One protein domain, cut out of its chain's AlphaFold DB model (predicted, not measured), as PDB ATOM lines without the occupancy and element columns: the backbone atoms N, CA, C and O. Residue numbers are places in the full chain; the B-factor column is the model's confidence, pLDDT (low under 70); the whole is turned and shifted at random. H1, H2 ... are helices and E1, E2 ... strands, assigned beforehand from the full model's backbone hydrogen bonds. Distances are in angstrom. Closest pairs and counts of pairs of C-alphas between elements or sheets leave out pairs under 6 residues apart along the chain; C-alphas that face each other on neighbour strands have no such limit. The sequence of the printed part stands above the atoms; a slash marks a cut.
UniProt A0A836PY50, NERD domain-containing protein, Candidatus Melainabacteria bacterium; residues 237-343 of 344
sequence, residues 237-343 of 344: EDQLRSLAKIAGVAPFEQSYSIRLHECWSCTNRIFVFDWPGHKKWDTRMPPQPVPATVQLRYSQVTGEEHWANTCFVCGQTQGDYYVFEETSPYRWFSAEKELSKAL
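Overview. This is residues 237 to 343 of the 344 residues of the protein "NERD domain-containing protein" of Candidatus Melainabacteria bacterium (UniProt A0A836PY50). A two-stranded hairpin, E1 and E2, makes the middle of this model, with H1 and H3 toward one end of the long axis and a second two-stranded hairpin, E3 and E4, reaching toward the other. H1 and the short H2 pack on E2 from opposite sides, and much of the rest is loop, including the long link of residues 275 to 293. The printed part has 107 residues with three named helices and four named strands, in the order H1 E1 E2 E3 E4 H2 H3; both sheets have two antiparallel strands. The class is mixed, helices and strands, with 44 residues, under half, in named elements. The whole is compact, with a radius of gyration of the C-alphas of 13.3 A, and only just elongated, spanning 42 by 28 by 28 A.

Arrangement. H1, residues 237 to 246, comes closest to E2, residues 269 to 274, at the C-alphas of Leu 243 and Ile 270, 7.5 A apart. E1, residues 257 to 262, and E2 form a hairpin, antiparallel at 149 degrees; N 259 and O 272 are 2.9 A apart and N 272 and O 259 2.8 A, within hydrogen-bond range. E3, residues 294 to 299, and E4, residues 304 to 310, form another hairpin, antiparallel at 137 degrees, with N 297 and O 306 at 2.8 A. The closest C-alphas of E2 and E4 are those of Val 272 and Asn 309, 5.9 A apart. Residues 309 to 310 of E4 also pair, antiparallel, with residues 317 to 318. H2, residues 321 to 324, comes closest to E2 at the C-alphas of Asp 274 and Val 323, 6.7 A apart; H2 and E1 are near each other. Residues 333 to 334 pair, antiparallel, with residues 257 to 258 of E1. H3, residues 335 to 339, is close to H1 but not clearly touching it, the C-alphas of Glu 237 and Leu 339 being 7.4 A apart. In H1 and H3 every O i to N i+4 pair is within hydrogen-bond range; H2 is too short for such a pair.

Along the chain. H1 begins at C-alpha 237 (153.737, 137.063, 140.844) and is 14.5 A long. E1 measures 16.7 A, E2 16.3 A, E3 14.3 A and E4 16.3 A, E4 ending at C-alpha 310 (139.507, 127.483, 126.982). H3 ends at C-alpha 339 (154.922, 140.811, 134.540).

Size, cuts and confidence. The C-alphas farthest apart are those of Gly 303 and Lys 341, 42.3 A. The printed part has no cut, and the link E2 to E3 is long. Mean pLDDT of the printed part is 78.0; 33 residues are under 70, among them residues 246 to 254 and 326 to 343.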
ATOM      1  N   GLU A 237     152.746 137.068 141.920       65.38
ATOM      2  CA  GLU A 237     153.737 137.063 140.844       65.38
ATOM      3  C   GLU A 237     154.281 135.665 140.490       65.38
ATOM      4  O   GLU A 237     154.325 135.295 139.315       65.38
ATOM      5  N   ASP A 238     154.637 134.835 141.471       68.00
ATOM      6  CA  ASP A 238     155.144 133.479 141.228       68.00
ATOM      7  C   ASP A 238     154.037 132.539 140.731       68.00
ATOM      8  O   ASP A 238     154.267 131.659 139.890       68.00
ATOM      9  N   GLN A 239     152.803 132.746 141.207       67.88
ATOM     10  CA  GLN A 239     151.636 132.018 140.705       67.88
ATOM     11  C   GLN A 239     151.401 132.353 139.229       67.88
ATOM     12  O   GLN A 239     151.233 131.439 138.417       67.88
ATOM     13  N   LEU A 240     151.483 133.636 138.866       67.94
ATOM     14  CA  LEU A 240     151.387 134.097 137.482       67.94
ATOM     15  C   LEU A 240     152.502 133.507 136.604       67.94
ATOM     16  O   LEU A 240     152.198 132.961 135.540       67.94
ATOM     17  N   ARG A 241     153.764 133.507 137.067       71.25
ATOM     18  CA  ARG A 241     154.900 132.875 136.358       71.25
ATOM     19  C   ARG A 241     154.644 131.387 136.091       71.25
ATOM     20  O   ARG A 241     154.869 130.899 134.980       71.25
ATOM     21  N   SER A 242     154.175 130.650 137.101       70.19
ATOM     22  CA  SER A 242     153.943 129.204 136.986       70.19
ATOM     23  C   SER A 242     152.821 128.868 135.999       70.19
ATOM     24  O   SER A 242     152.993 127.999 135.141       70.19
ATOM     25  N   LEU A 243     151.710 129.606 136.057       67.50
ATOM     26  CA  LEU A 243     150.588 129.432 135.145       67.50
ATOM     27  C   LEU A 243     150.971 129.817 133.713       67.50
ATOM     28  O   LEU A 243     150.538 129.145 132.778       67.50
ATOM     29  N   ALA A 244     151.805 130.851 133.524       71.00
ATOM     30  CA  ALA A 244     152.181 131.334 132.193       71.00
ATOM     31  C   ALA A 244     152.970 130.254 131.451       71.00
ATOM     32  O   ALA A 244     152.690 129.921 130.299       71.00
ATOM     33  N   LYS A 245     153.878 129.601 132.183       73.88
ATOM     34  CA  LYS A 245     154.645 128.459 131.692       73.88
ATOM     35  C   LYS A 245     153.763 127.260 131.337       73.88
ATOM     36  O   LYS A 245     154.036 126.582 130.350       73.88
ATOM     37  N   ILE A 246     152.722 126.978 132.128       66.00
ATOM     38  CA  ILE A 246     151.797 125.855 131.883       66.00
ATOM     39  C   ILE A 246     150.921 126.116 130.661       66.00
ATOM     40  O   ILE A 246     150.736 125.219 129.841       66.00
ATOM     41  N   ALA A 247     150.423 127.342 130.515       64.94
ATOM     42  CA  ALA A 247     149.638 127.758 129.359       64.94
ATOM     43  C   ALA A 247     150.486 127.894 128.075       64.94
ATOM     44  O   ALA A 247     149.946 128.219 127.019       64.94
ATOM     45  N   GLY A 248     151.795 127.612 128.145       64.56
ATOM     46  CA  GLY A 248     152.702 127.682 127.001       64.56
ATOM     47  C   GLY A 248     152.884 129.104 126.487       64.56
ATOM     48  O   GLY A 248     153.231 129.287 125.323       64.56
ATOM     49  N   VAL A 249     152.631 130.104 127.331       65.19
ATOM     50  CA  VAL A 249     152.773 131.499 126.945       65.19
ATOM     51  C   VAL A 249     154.230 131.883 127.145       65.19
ATOM     52  O   VAL A 249     154.707 132.034 128.270       65.19
ATOM     53  N   ALA A 250     154.970 131.939 126.038       57.53
ATOM     54  CA  ALA A 250     156.293 132.552 126.000       57.53
ATOM     55  C   ALA A 250     156.199 134.027 126.459       57.53
ATOM     56  O   ALA A 250     155.092 134.571 126.484       57.53
ATOM     57  N   PRO A 251     157.319 134.677 126.842       53.00
ATOM     58  CA  PRO A 251     157.306 136.054 127.327       53.00
ATOM     59  C   PRO A 251     156.577 136.933 126.310       53.00
ATOM     60  O   PRO A 251     156.928 136.965 125.134       53.00
ATOM     61  N   PHE A 252     155.486 137.517 126.779       57.78
ATOM     62  CA  PHE A 252     154.331 137.921 125.999       57.78
ATOM     63  C   PHE A 252     154.672 138.992 124.958       57.78
ATOM     64  O   PHE A 252     155.170 140.062 125.303       57.78
ATOM     65  N   GLU A 253     154.357 138.725 123.690       55.97
ATOM     66  CA  GLU A 253     154.295 139.775 122.675       55.97
ATOM     67  C   GLU A 253     153.122 140.716 122.986       55.97
ATOM     68  O   GLU A 253     152.079 140.289 123.487       55.97
ATOM     69  N   GLN A 254     153.295 142.005 122.682       62.25
ATOM     70  CA  GLN A 254     152.462 143.155 123.086       62.25
ATOM     71  C   GLN A 254     150.982 143.118 122.636       62.25
ATOM     72  O   GLN A 254     150.255 144.095 122.804       62.25
ATOM     73  N   SER A 255     150.511 142.011 122.061       81.69
ATOM     74  CA  SER A 255     149.214 141.911 121.386       81.69
ATOM     75  C   SER A 255     148.086 141.329 122.242       81.69
ATOM     76  O   SER A 255     146.967 141.229 121.744       81.69
ATOM     77  N   TYR A 256     148.336 140.940 123.498       84.38
ATOM     78  CA  TYR A 256     147.309 140.359 124.372       84.38
ATOM     79  C   TYR A 256     147.205 141.053 125.736       84.38
ATOM     80  O   TYR A 256     148.201 141.275 126.425       84.38
ATOM     81  N   SER A 257     145.969 141.308 126.159       84.50
ATOM     82  CA  SER A 257     145.588 141.620 127.537       84.50
ATOM     83  C   SER A 257     145.230 140.329 128.265       84.50
ATOM     84  O   SER A 257     144.602 139.439 127.691       84.50
ATOM     85  N   ILE A 258     145.625 140.203 129.532       83.81
ATOM     86  CA  ILE A 258     145.482 138.947 130.278       83.81
ATOM     87  C   ILE A 258     144.761 139.198 131.597       83.81
ATOM     88  O   ILE A 258     144.987 140.198 132.283       83.81
ATOM     89  N   ARG A 259     143.894 138.255 131.962       81.62
ATOM     90  CA  ARG A 259     143.193 138.213 133.241       81.62
ATOM     91  C   ARG A 259     143.257 136.807 133.817       81.62
ATOM     92  O   ARG A 259     143.164 135.823 133.087       81.62
ATOM     93  N   LEU A 260     143.375 136.711 135.136       82.94
ATOM     94  CA  LEU A 260     143.233 135.447 135.844       82.94
ATOM     95  C   LEU A 260     141.765 135.232 136.229       82.94
ATOM     96  O   LEU A 260     141.130 136.122 136.791       82.94
ATOM     97  N   HIS A 261     141.223 134.062 135.916       85.00
ATOM     98  CA  HIS A 261     139.812 133.728 136.098       85.00
ATOM     99  C   HIS A 261     139.661 132.307 136.637       85.00
ATOM    100  O   HIS A 261     140.499 131.459 136.358       85.00
ATOM    101  N   GLU A 262     138.605 132.019 137.389       85.25
ATOM    102  CA  GLU A 262     138.288 130.651 137.800       85.25
ATOM    103  C   GLU A 262     137.396 129.993 136.758       85.25
ATOM    104  O   GLU A 262     136.304 130.468 136.473       85.25
ATOM    105  N   CYS A 263     137.849 128.875 136.197       86.75
ATOM    106  CA  CYS A 263     137.085 128.142 135.205       86.75
ATOM    107  C   CYS A 263     135.697 127.782 135.747       86.75
ATOM    108  O   CYS A 263     135.598 126.987 136.681       86.75
ATOM    109  N   TRP A 264     134.627 128.226 135.085       83.25
ATOM    110  CA  TRP A 264     133.249 127.974 135.539       83.25
ATOM    111  C   TRP A 264     132.919 126.480 135.716       83.25
ATOM    112  O   TRP A 264     132.087 126.118 136.541       83.25
ATOM    113  N   SER A 265     133.574 125.604 134.944       82.94
ATOM    114  CA  SER A 265     133.333 124.157 134.991       82.94
ATOM    115  C   SER A 265     134.154 123.407 136.048       82.94
ATOM    116  O   SER A 265     133.637 122.485 136.672       82.94
ATOM    117  N   CYS A 266     135.433 123.748 136.239       75.88
ATOM    118  CA  CYS A 266     136.346 122.974 137.093       75.88
ATOM    119  C   CYS A 266     137.039 123.795 138.185       75.88
ATOM    120  O   CYS A 266     137.981 123.292 138.789       75.88
ATOM    121  N   THR A 267     136.637 125.058 138.356       82.62
ATOM    122  CA  THR A 267     137.112 126.039 139.351       82.62
ATOM    123  C   THR A 267     138.619 126.319 139.358       82.62
ATOM    124  O   THR A 267     139.110 127.070 140.192       82.62
ATOM    125  N   ASN A 268     139.382 125.751 138.421       80.00
ATOM    126  CA  ASN A 268     140.813 126.004 138.302       80.00
ATOM    127  C   ASN A 268     141.062 127.443 137.843       80.00
ATOM    128  O   ASN A 268     140.389 127.918 136.927       80.00
ATOM    129  N   ARG A 269     142.063 128.110 138.428       83.19
ATOM    130  CA  ARG A 269     142.514 129.424 137.952       83.19
ATOM    131  C   ARG A 269     143.183 129.269 136.586       83.19
ATOM    132  O   ARG A 269     144.081 128.451 136.408       83.19
ATOM    133  N   ILE A 270     142.731 130.054 135.625       87.88
ATOM    134  CA  ILE A 270     143.143 130.031 134.227       87.88
ATOM    135  C   ILE A 270     143.406 131.445 133.731       87.88
ATOM    136  O   ILE A 270     142.856 132.409 134.264       87.88
ATOM    137  N   PHE A 271     144.211 131.557 132.681       87.62
ATOM    138  CA  PHE A 271     144.326 132.807 131.946       87.62
ATOM    139  C   PHE A 271     143.225 132.934 130.910       87.62
ATOM    140  O   PHE A 271     142.969 132.016 130.130       87.62
ATOM    141  N   VAL A 272     142.608 134.104 130.921       89.69
ATOM    142  CA  VAL A 272     141.702 134.587 129.897       89.69
ATOM    143  C   VAL A 272     142.438 135.688 129.150       89.69
ATOM    144  O   VAL A 272     142.984 136.609 129.761       89.69
ATOM    145  N   PHE A 273     142.473 135.550 127.834       90.19
ATOM    146  CA  PHE A 273     143.153 136.433 126.908       90.19
ATOM    147  C   PHE A 273     142.123 137.293 126.188       90.19
ATOM    148  O   PHE A 273     141.069 136.808 125.773       90.19
ATOM    149  N   ASP A 274     142.470 138.557 126.024       90.69
ATOM    150  CA  ASP A 274     141.810 139.504 125.141       90.69
ATOM    151  C   ASP A 274     142.857 140.119 124.215       90.69
ATOM    152  O   ASP A 274     144.042 140.134 124.549       90.69
ATOM    153  N   TRP A 275     142.461 140.585 123.037       91.12
ATOM    154  CA  TRP A 275     143.398 141.118 122.045       91.12
ATOM    155  C   TRP A 275     142.779 142.270 121.250       91.12
ATOM    156  O   TRP A 275     141.554 142.388 121.182       91.12
ATOM    157  N   PRO A 276     143.593 143.143 120.624       89.38
ATOM    158  CA  PRO A 276     143.093 144.278 119.867       89.38
ATOM    159  C   PRO A 276     142.045 143.881 118.830       89.38
ATOM    160  O   PRO A 276     142.282 143.089 117.918       89.38
ATOM    161  N   GLY A 277     140.866 144.479 118.979       88.31
ATOM    162  CA  GLY A 277     139.740 144.264 118.089       88.31
ATOM    163  C   GLY A 277     138.955 142.984 118.344       88.31
ATOM    164  O   GLY A 277     137.985 142.800 117.619       88.31
ATOM    165  N   HIS A 278     139.307 142.144 119.318       90.00
ATOM    166  CA  HIS A 278     138.520 140.974 119.705       90.00
ATOM    167  C   HIS A 278     137.069 141.377 120.006       90.00
ATOM    168  O   HIS A 278     136.804 142.352 120.710       90.00
ATOM    169  N   LYS A 279     136.115 140.651 119.421       89.31
ATOM    170  CA  LYS A 279     134.677 140.839 119.647       89.31
ATOM    171  C   LYS A 279     134.061 139.537 120.132       89.31
ATOM    172  O   LYS A 279     134.613 138.463 119.926       89.31
ATOM    173  N   LYS A 280     132.877 139.634 120.733       87.88
ATOM    174  CA  LYS A 280     132.095 138.452 121.095       87.88
ATOM    175  C   LYS A 280     131.874 137.583 119.852       87.88
ATOM    176  O   LYS A 280     131.379 138.104 118.851       87.88
ATOM    177  N   TRP A 281     132.210 136.299 119.943       86.25
ATOM    178  CA  TRP A 281     132.100 135.337 118.837       86.25
ATOM    179  C   TRP A 281     132.979 135.653 117.608       86.25
ATOM    180  O   TRP A 281     132.597 135.354 116.479       86.25
ATOM    181  N   ASP A 282     134.153 136.269 117.791       89.12
ATOM    182  CA  ASP A 282     135.026 136.611 116.660       89.12
ATOM    183  C   ASP A 282     135.584 135.362 115.950       89.12
ATOM    184  O   ASP A 282     136.164 134.464 116.566       89.12
ATOM    185  N   THR A 283     135.448 135.325 114.626       93.38
ATOM    186  CA  THR A 283     136.033 134.292 113.753       93.38
ATOM    187  C   THR A 283     137.433 134.663 113.276       93.38
ATOM    188  O   THR A 283     138.167 133.805 112.777       93.38
ATOM    189  N   ARG A 284     137.829 135.935 113.412       94.00
ATOM    190  CA  ARG A 284     139.143 136.396 112.966       94.00
ATOM    191  C   ARG A 284     140.235 135.749 113.799       94.00
ATOM    192  O   ARG A 284     140.145 135.665 115.020       94.00
ATOM    193  N   MET A 285     141.283 135.316 113.108       93.69
ATOM    194  CA  MET A 285     142.439 134.698 113.742       93.69
ATOM    195  C   MET A 285     143.080 135.672 114.748       93.69
ATOM    196  O   MET A 285     143.366 136.813 114.368       93.69
ATOM    197  N   PRO A 286     143.323 135.246 116.002       93.25
ATOM    198  CA  PRO A 286     144.013 136.056 116.995       93.25
ATOM    199  C   PRO A 286     145.453 136.384 116.555       93.25
ATOM    200  O   PRO A 286     146.021 135.662 115.724       93.25
ATOM    201  N   PRO A 287     146.072 137.446 117.105       92.12
ATOM    202  CA  PRO A 287     147.467 137.780 116.831       92.12
ATOM    203  C   PRO A 287     148.407 136.592 117.075       92.12
ATOM    204  O   PRO A 287     148.262 135.858 118.051       92.12
ATOM    205  N   GLN A 288     149.385 136.388 116.198       89.81
ATOM    206  CA  GLN A 288     150.393 135.350 116.416       89.81
ATOM    207  C   GLN A 288     151.439 135.834 117.440       89.81
ATOM    208  O   GLN A 288     151.736 137.026 117.428       89.81
ATOM    209  N   PRO A 289     151.992 134.940 118.285       88.88
ATOM    210  CA  PRO A 289     151.590 133.542 118.446       88.88
ATOM    211  C   PRO A 289     150.265 133.408 119.221       88.88
ATOM    212  O   PRO A 289     150.063 134.059 120.244       88.88
ATOM    213  N   VAL A 290     149.372 132.523 118.761       89.12
ATOM    214  CA  VAL A 290     148.094 132.266 119.453       89.12
ATOM    215  C   VAL A 290     148.346 131.463 120.740       89.12
ATOM    216  O   VAL A 290     148.927 130.374 120.660       89.12
ATOM    217  N   PRO A 291     147.907 131.941 121.923       89.31
ATOM    218  CA  PRO A 291     148.036 131.190 123.168       89.31
ATOM    219  C   PRO A 291     147.358 129.821 123.068       89.31
ATOM    220  O   PRO A 291     146.262 129.704 122.530       89.31
ATOM    221  N   ALA A 292     147.949 128.779 123.660       87.69
ATOM    222  CA  ALA A 292     147.407 127.418 123.564       87.69
ATOM    223  C   ALA A 292     145.993 127.262 124.171       87.69
ATOM    224  O   ALA A 292     145.260 126.331 123.826       87.69
ATOM    225  N   THR A 293     145.602 128.156 125.084       90.94
ATOM    226  CA  THR A 293     144.252 128.216 125.664       90.94
ATOM    227  C   THR A 293     143.261 129.011 124.824       90.94
ATOM    228  O   THR A 293     142.074 128.960 125.126       90.94
ATOM    229  N   VAL A 294     143.691 129.715 123.780       93.12
ATOM    230  CA  VAL A 294     142.800 130.364 122.815       93.12
ATOM    231  C   VAL A 294     142.623 129.406 121.641       93.12
ATOM    232  O   VAL A 294     143.571 129.097 120.924       93.12
ATOM    233  N   GLN A 295     141.420 128.861 121.479       94.75
ATOM    234  CA  GLN A 295     141.140 127.808 120.497       94.75
ATOM    235  C   GLN A 295     139.885 128.139 119.700       94.75
ATOM    236  O   GLN A 295     138.922 128.672 120.250       94.75
ATOM    237  N   LEU A 296     139.873 127.767 118.421       96.25
ATOM    238  CA  LEU A 296     138.665 127.808 117.607       96.25
ATOM    239  C   LEU A 296     137.671 126.763 118.143       96.25
ATOM    240  O   LEU A 296     138.000 125.578 118.280       96.25
ATOM    241  N   ARG A 297     136.470 127.209 118.517       95.50
ATOM    242  CA  ARG A 297     135.422 126.396 119.142       95.50
ATOM    243  C   ARG A 297     134.077 126.655 118.479       95.50
ATOM    244  O   ARG A 297     133.696 127.798 118.256       95.50
ATOM    245  N   TYR A 298     133.326 125.585 118.246       92.94
ATOM    246  CA  TYR A 298     131.938 125.667 117.806       92.94
ATOM    247  C   TYR A 298     131.006 125.951 118.992       92.94
ATOM    248  O   TYR A 298     131.041 125.237 119.999       92.94
ATOM    249  N   SER A 299     130.160 126.976 118.879       86.56
ATOM    250  CA  SER A 299     129.118 127.288 119.860       86.56
ATOM    251  C   SER A 299     127.778 126.729 119.405       86.56
ATOM    252  O   SER A 299     127.247 127.117 118.370       86.56
ATOM    253  N   GLN A 300     127.171 125.864 120.217       84.44
ATOM    254  CA  GLN A 300     125.813 125.377 119.946       84.44
ATOM    255  C   GLN A 300     124.750 126.476 120.077       84.44
ATOM    256  O   GLN A 300     123.677 126.350 119.500       84.44
ATOM    257  N   VAL A 301     125.039 127.537 120.837       80.75
ATOM    258  CA  VAL A 301     124.092 128.634 121.086       80.75
ATOM    259  C   VAL A 301     123.984 129.547 119.870       80.75
ATOM    260  O   VAL A 301     122.887 129.974 119.529       80.75
ATOM    261  N   THR A 302     125.112 129.850 119.224       85.88
ATOM    262  CA  THR A 302     125.139 130.724 118.042       85.88
ATOM    263  C   THR A 302     125.126 129.949 116.729       85.88
ATOM    264  O   THR A 302     124.748 130.511 115.712       85.88
ATOM    265  N   GLY A 303     125.500 128.665 116.741       93.12
ATOM    266  CA  GLY A 303     125.642 127.853 115.532       93.12
ATOM    267  C   GLY A 303     126.908 128.158 114.725       93.12
ATOM    268  O   GLY A 303     127.006 127.747 113.574       93.12
ATOM    269  N   GLU A 304     127.868 128.878 115.312       93.12
ATOM    270  CA  GLU A 304     129.065 129.378 114.628       93.12
ATOM    271  C   GLU A 304     130.351 128.973 115.368       93.12
ATOM    272  O   GLU A 304     130.372 128.795 116.595       93.12
ATOM    273  N   GLU A 305     131.445 128.831 114.616       95.31
ATOM    274  CA  GLU A 305     132.793 128.716 115.174       95.31
ATOM    275  C   GLU A 305     133.330 130.098 115.543       95.31
ATOM    276  O   GLU A 305     133.102 131.066 114.831       95.31
ATOM    277  N   HIS A 306     134.055 130.198 116.648       95.12
ATOM    278  CA  HIS A 306     134.713 131.432 117.075       95.12
ATOM    279  C   HIS A 306     135.953 131.102 117.900       95.12
ATOM    280  O   HIS A 306     136.072 130.008 118.465       95.12
ATOM    281  N   TRP A 307     136.899 132.031 117.958       95.50
ATOM    282  CA  TRP A 307     138.053 131.903 118.835       95.50
ATOM    283  C   TRP A 307     137.633 132.186 120.265       95.50
ATOM    284  O   TRP A 307     137.106 133.251 120.565       95.50
ATOM    285  N   ALA A 308     137.866 131.217 121.142       94.94
ATOM    286  CA  ALA A 308     137.416 131.293 122.515       94.94
ATOM    287  C   ALA A 308     138.536 130.946 123.487       94.94
ATOM    288  O   ALA A 308     139.404 130.108 123.219       94.94
ATOM    289  N   ASN A 309     138.462 131.549 124.668       94.75
ATOM    290  CA  ASN A 309     139.267 131.128 125.800       94.75
ATOM    291  C   ASN A 309     138.817 129.739 126.261       94.75
ATOM    292  O   ASN A 309     137.627 129.458 126.384       94.75
ATOM    293  N   THR A 310     139.763 128.853 126.541       94.06
ATOM    294  CA  THR A 310     139.507 127.483 126.982       94.06
ATOM    295  C   THR A 310     140.331 127.167 128.217       94.06
ATOM    296  O   THR A 310     141.473 127.597 128.372       94.06
ATOM    297  N   CYS A 311     139.747 126.404 129.133       90.44
ATOM    298  CA  CYS A 311     140.461 125.967 130.320       90.44
ATOM    299  C   CYS A 311     141.555 124.962 129.932       90.44
ATOM    300  O   CYS A 311     141.246 123.904 129.388       90.44
ATOM    301  N   PHE A 312     142.818 125.227 130.280       85.00
ATOM    302  CA  PHE A 312     143.912 124.284 130.001       85.00
ATOM    303  C   PHE A 312     143.786 122.954 130.773       85.00
ATOM    304  O   PHE A 312     144.451 121.982 130.421       85.00
ATOM    305  N   VAL A 313     142.955 122.899 131.825       79.31
ATOM    306  CA  VAL A 313     142.729 121.689 132.635       79.31
ATOM    307  C   VAL A 313     141.623 120.818 132.048       79.31
ATOM    308  O   VAL A 313     141.844 119.638 131.793       79.31
ATOM    309  N   CYS A 314     140.428 121.382 131.848       81.31
ATOM    310  CA  CYS A 314     139.241 120.621 131.438       81.31
ATOM    311  C   CYS A 314     138.823 120.838 129.975       81.31
ATOM    312  O   CYS A 314     137.873 120.212 129.515       81.31
ATOM    313  N   GLY A 315     139.486 121.737 129.243       88.38
ATOM    314  CA  GLY A 315     139.208 122.041 127.836       88.38
ATOM    315  C   GLY A 315     137.935 122.852 127.576       88.38
ATOM    316  O   GLY A 315     137.700 123.243 126.431       88.38
ATOM    317  N   GLN A 316     137.133 123.118 128.613       91.50
ATOM    318  CA  GLN A 316     135.855 123.820 128.495       91.50
ATOM    319  C   GLN A 316     136.041 125.261 128.031       91.50
ATOM    320  O   GLN A 316     136.918 125.974 128.532       91.50
ATOM    321  N   THR A 317     135.176 125.687 127.112       93.25
ATOM    322  CA  THR A 317     135.093 127.071 126.644       93.25
ATOM    323  C   THR A 317     134.684 127.986 127.789       93.25
ATOM    324  O   THR A 317     133.755 127.688 128.538       93.25
ATOM    325  N   GLN A 318     135.392 129.093 127.940       92.25
ATOM    326  CA  GLN A 318     135.127 130.135 128.916       92.25
ATOM    327  C   GLN A 318     134.407 131.252 128.185       92.25
ATOM    328  O   GLN A 318     134.919 131.761 127.192       92.25
ATOM    329  N   GLY A 319     133.197 131.573 128.633       82.75
ATOM    330  CA  GLY A 319     132.358 132.526 127.923       82.75
ATOM    331  C   GLY A 319     133.006 133.907 127.831       82.75
ATOM    332  O   GLY A 319     133.539 134.422 128.811       82.75
ATOM    333  N   ASP A 320     132.841 134.541 126.673       80.75
ATOM    334  CA  ASP A 320     133.234 135.927 126.386       80.75
ATOM    335  C   ASP A 320     132.648 136.953 127.370       80.75
ATOM    336  O   ASP A 320     133.137 138.072 127.487       80.75
ATOM    337  N   TYR A 321     131.616 136.565 128.127       76.06
ATOM    338  CA  TYR A 321     131.090 137.320 129.265       76.06
ATOM    339  C   TYR A 321     132.202 137.772 130.225       76.06
ATOM    340  O   TYR A 321     132.254 138.933 130.620       76.06
ATOM    341  N   TYR A 322     133.153 136.884 130.526       68.00
ATOM    342  CA  TYR A 322     134.269 137.187 131.424       68.00
ATOM    343  C   TYR A 322     135.345 138.068 130.783       68.00
ATOM    344  O   TYR A 322     136.244 138.530 131.489       68.00
ATOM    345  N   VAL A 323     135.265 138.293 129.470       72.12
ATOM    346  CA  VAL A 323     136.144 139.188 128.716       72.12
ATOM    347  C   VAL A 323     135.514 140.584 128.637       72.12
ATOM    348  O   VAL A 323     136.117 141.562 129.075       72.12
ATOM    349  N   PHE A 324     134.279 140.677 128.141       73.69
ATOM    350  CA  PHE A 324     133.702 141.949 127.700       73.69
ATOM    351  C   PHE A 324     132.790 142.654 128.706       73.69
ATOM    352  O   PHE A 324     132.457 143.813 128.476       73.69
ATOM    353  N   GLU A 325     132.342 142.007 129.786       73.50
ATOM    354  CA  GLU A 325     131.406 142.682 130.687       73.50
ATOM    355  C   GLU A 325     132.126 143.640 131.655       73.50
ATOM    356  O   GLU A 325     132.944 143.223 132.481       73.50
ATOM    357  N   GLU A 326     131.808 144.938 131.555       56.41
ATOM    358  CA  GLU A 326     132.383 146.024 132.371       56.41
ATOM    359  C   GLU A 326     132.150 145.839 133.876       56.41
ATOM    360  O   GLU A 326     132.949 146.297 134.691       56.41
ATOM    361  N   THR A 327     131.083 145.131 134.258       61.69
ATOM    362  CA  THR A 327     130.741 144.810 135.652       61.69
ATOM    363  C   THR A 327     131.552 143.659 136.239       61.69
ATOM    364  O   THR A 327     131.372 143.318 137.409       61.69
ATOM    365  N   SER A 328     132.450 143.049 135.462       57.47
ATOM    366  CA  SER A 328     133.348 142.017 135.971       57.47
ATOM    367  C   SER A 328     134.211 142.589 137.111       57.47
ATOM    368  O   SER A 328     134.924 143.572 136.898       57.47
ATOM    369  N   PRO A 329     134.221 141.979 138.314       49.97
ATOM    370  CA  PRO A 329     134.971 142.489 139.470       49.97
ATOM    371  C   PRO A 329     136.500 142.397 139.301       49.97
ATOM    372  O   PRO A 329     137.256 142.780 140.192       49.97
ATOM    373  N   TYR A 330     136.972 141.880 138.167       53.22
ATOM    374  CA  TYR A 330     138.375 141.618 137.890       53.22
ATOM    375  C   TYR A 330     138.981 142.730 137.026       53.22
ATOM    376  O   TYR A 330     138.437 143.101 135.988       53.22
ATOM    377  N   ARG A 331     140.152 143.247 137.408       56.31
ATOM    378  CA  ARG A 331     140.870 144.255 136.613       56.31
ATOM    379  C   ARG A 331     141.670 143.577 135.498       56.31
ATOM    380  O   ARG A 331     142.263 142.525 135.710       56.31
ATOM    381  N   TRP A 332     141.648 144.157 134.298       61.12
ATOM    382  CA  TRP A 332     142.592 143.790 133.242       61.12
ATOM    383  C   TRP A 332     143.971 144.320 133.616       61.12
ATOM    384  O   TRP A 332     144.097 145.482 134.008       61.12
ATOM    385  N   PHE A 333     144.996 143.489 133.476       60.22
ATOM    386  CA  PHE A 333     146.375 143.938 133.600       60.22
ATOM    387  C   PHE A 333     146.977 143.971 132.200       60.22
ATOM    388  O   PHE A 333     146.830 143.019 131.430       60.22
ATOM    389  N   SER A 334     147.651 145.072 131.858       56.91
ATOM    390  CA  SER A 334     148.558 145.036 130.713       56.91
ATOM    391  C   SER A 334     149.660 144.048 131.066       56.91
ATOM    392  O   SER A 334     150.329 144.228 132.090       56.91
ATOM    393  N   ALA A 335     149.824 143.011 130.240       56.06
ATOM    394  CA  ALA A 335     150.840 141.982 130.439       56.06
ATOM    395  C   ALA A 335     152.227 142.611 130.672       56.06
ATOM    396  O   ALA A 335     153.014 142.109 131.463       56.06
ATOM    397  N   GLU A 336     152.482 143.777 130.077       53.75
ATOM    398  CA  GLU A 336     153.743 144.503 130.171       53.75
ATOM    399  C   GLU A 336     154.035 145.093 131.563       53.75
ATOM    400  O   GLU A 336     155.182 145.063 132.003       53.75
ATOM    401  N   LYS A 337     153.040 145.617 132.296       53.16
ATOM    402  CA  LYS A 337     153.283 146.417 133.521       53.16
ATOM    403  C   LYS A 337     153.467 145.606 134.802       53.16
ATOM    404  O   LYS A 337     154.186 146.050 135.693       53.16
ATOM    405  N   GLU A 338     152.807 144.460 134.910       54.91
ATOM    406  CA  GLU A 338     152.857 143.637 136.126       54.91
ATOM    407  C   GLU A 338     153.808 142.447 135.966       54.91
ATOM    408  O   GLU A 338     154.506 142.092 136.911       54.91
ATOM    409  N   LEU A 339     153.955 141.890 134.756       53.88
ATOM    410  CA  LEU A 339     154.922 140.811 134.540       53.88
ATOM    411  C   LEU A 339     156.358 141.311 134.387       53.88
ATOM    412  O   LEU A 339     157.261 140.544 134.665       53.88
ATOM    413  N   SER A 340     156.602 142.572 134.009       51.31
ATOM    414  CA  SER A 340     157.962 143.145 134.041       51.31
ATOM    415  C   SER A 340     158.495 143.291 135.469       51.31
ATOM    416  O   SER A 340     159.660 142.990 135.718       51.31
ATOM    417  N   LYS A 341     157.634 143.663 136.426       51.44
ATOM    418  CA  LYS A 341     157.950 143.611 137.864       51.44
ATOM    419  C   LYS A 341     158.179 142.175 138.319       51.44
ATOM    420  O   LYS A 341     159.155 141.895 138.997       51.44
ATOM    421  N   ALA A 342     157.330 141.269 137.846       46.25
ATOM    422  CA  ALA A 342     157.429 139.850 138.105       46.25
ATOM    423  C   ALA A 342     158.344 139.102 137.123       46.25
ATOM    424  O   ALA A 342     158.139 137.910 136.976       46.25
ATOM    425  N   LEU A 343     159.317 139.698 136.433       42.38
ATOM    426  CA  LEU A 343     160.311 138.969 135.612       42.38
ATOM    427  C   LEU A 343     161.742 139.473 135.840       42.38
ATOM    428  O   LEU A 343     162.687 138.767 135.480       42.38
TER     429      LEU A 343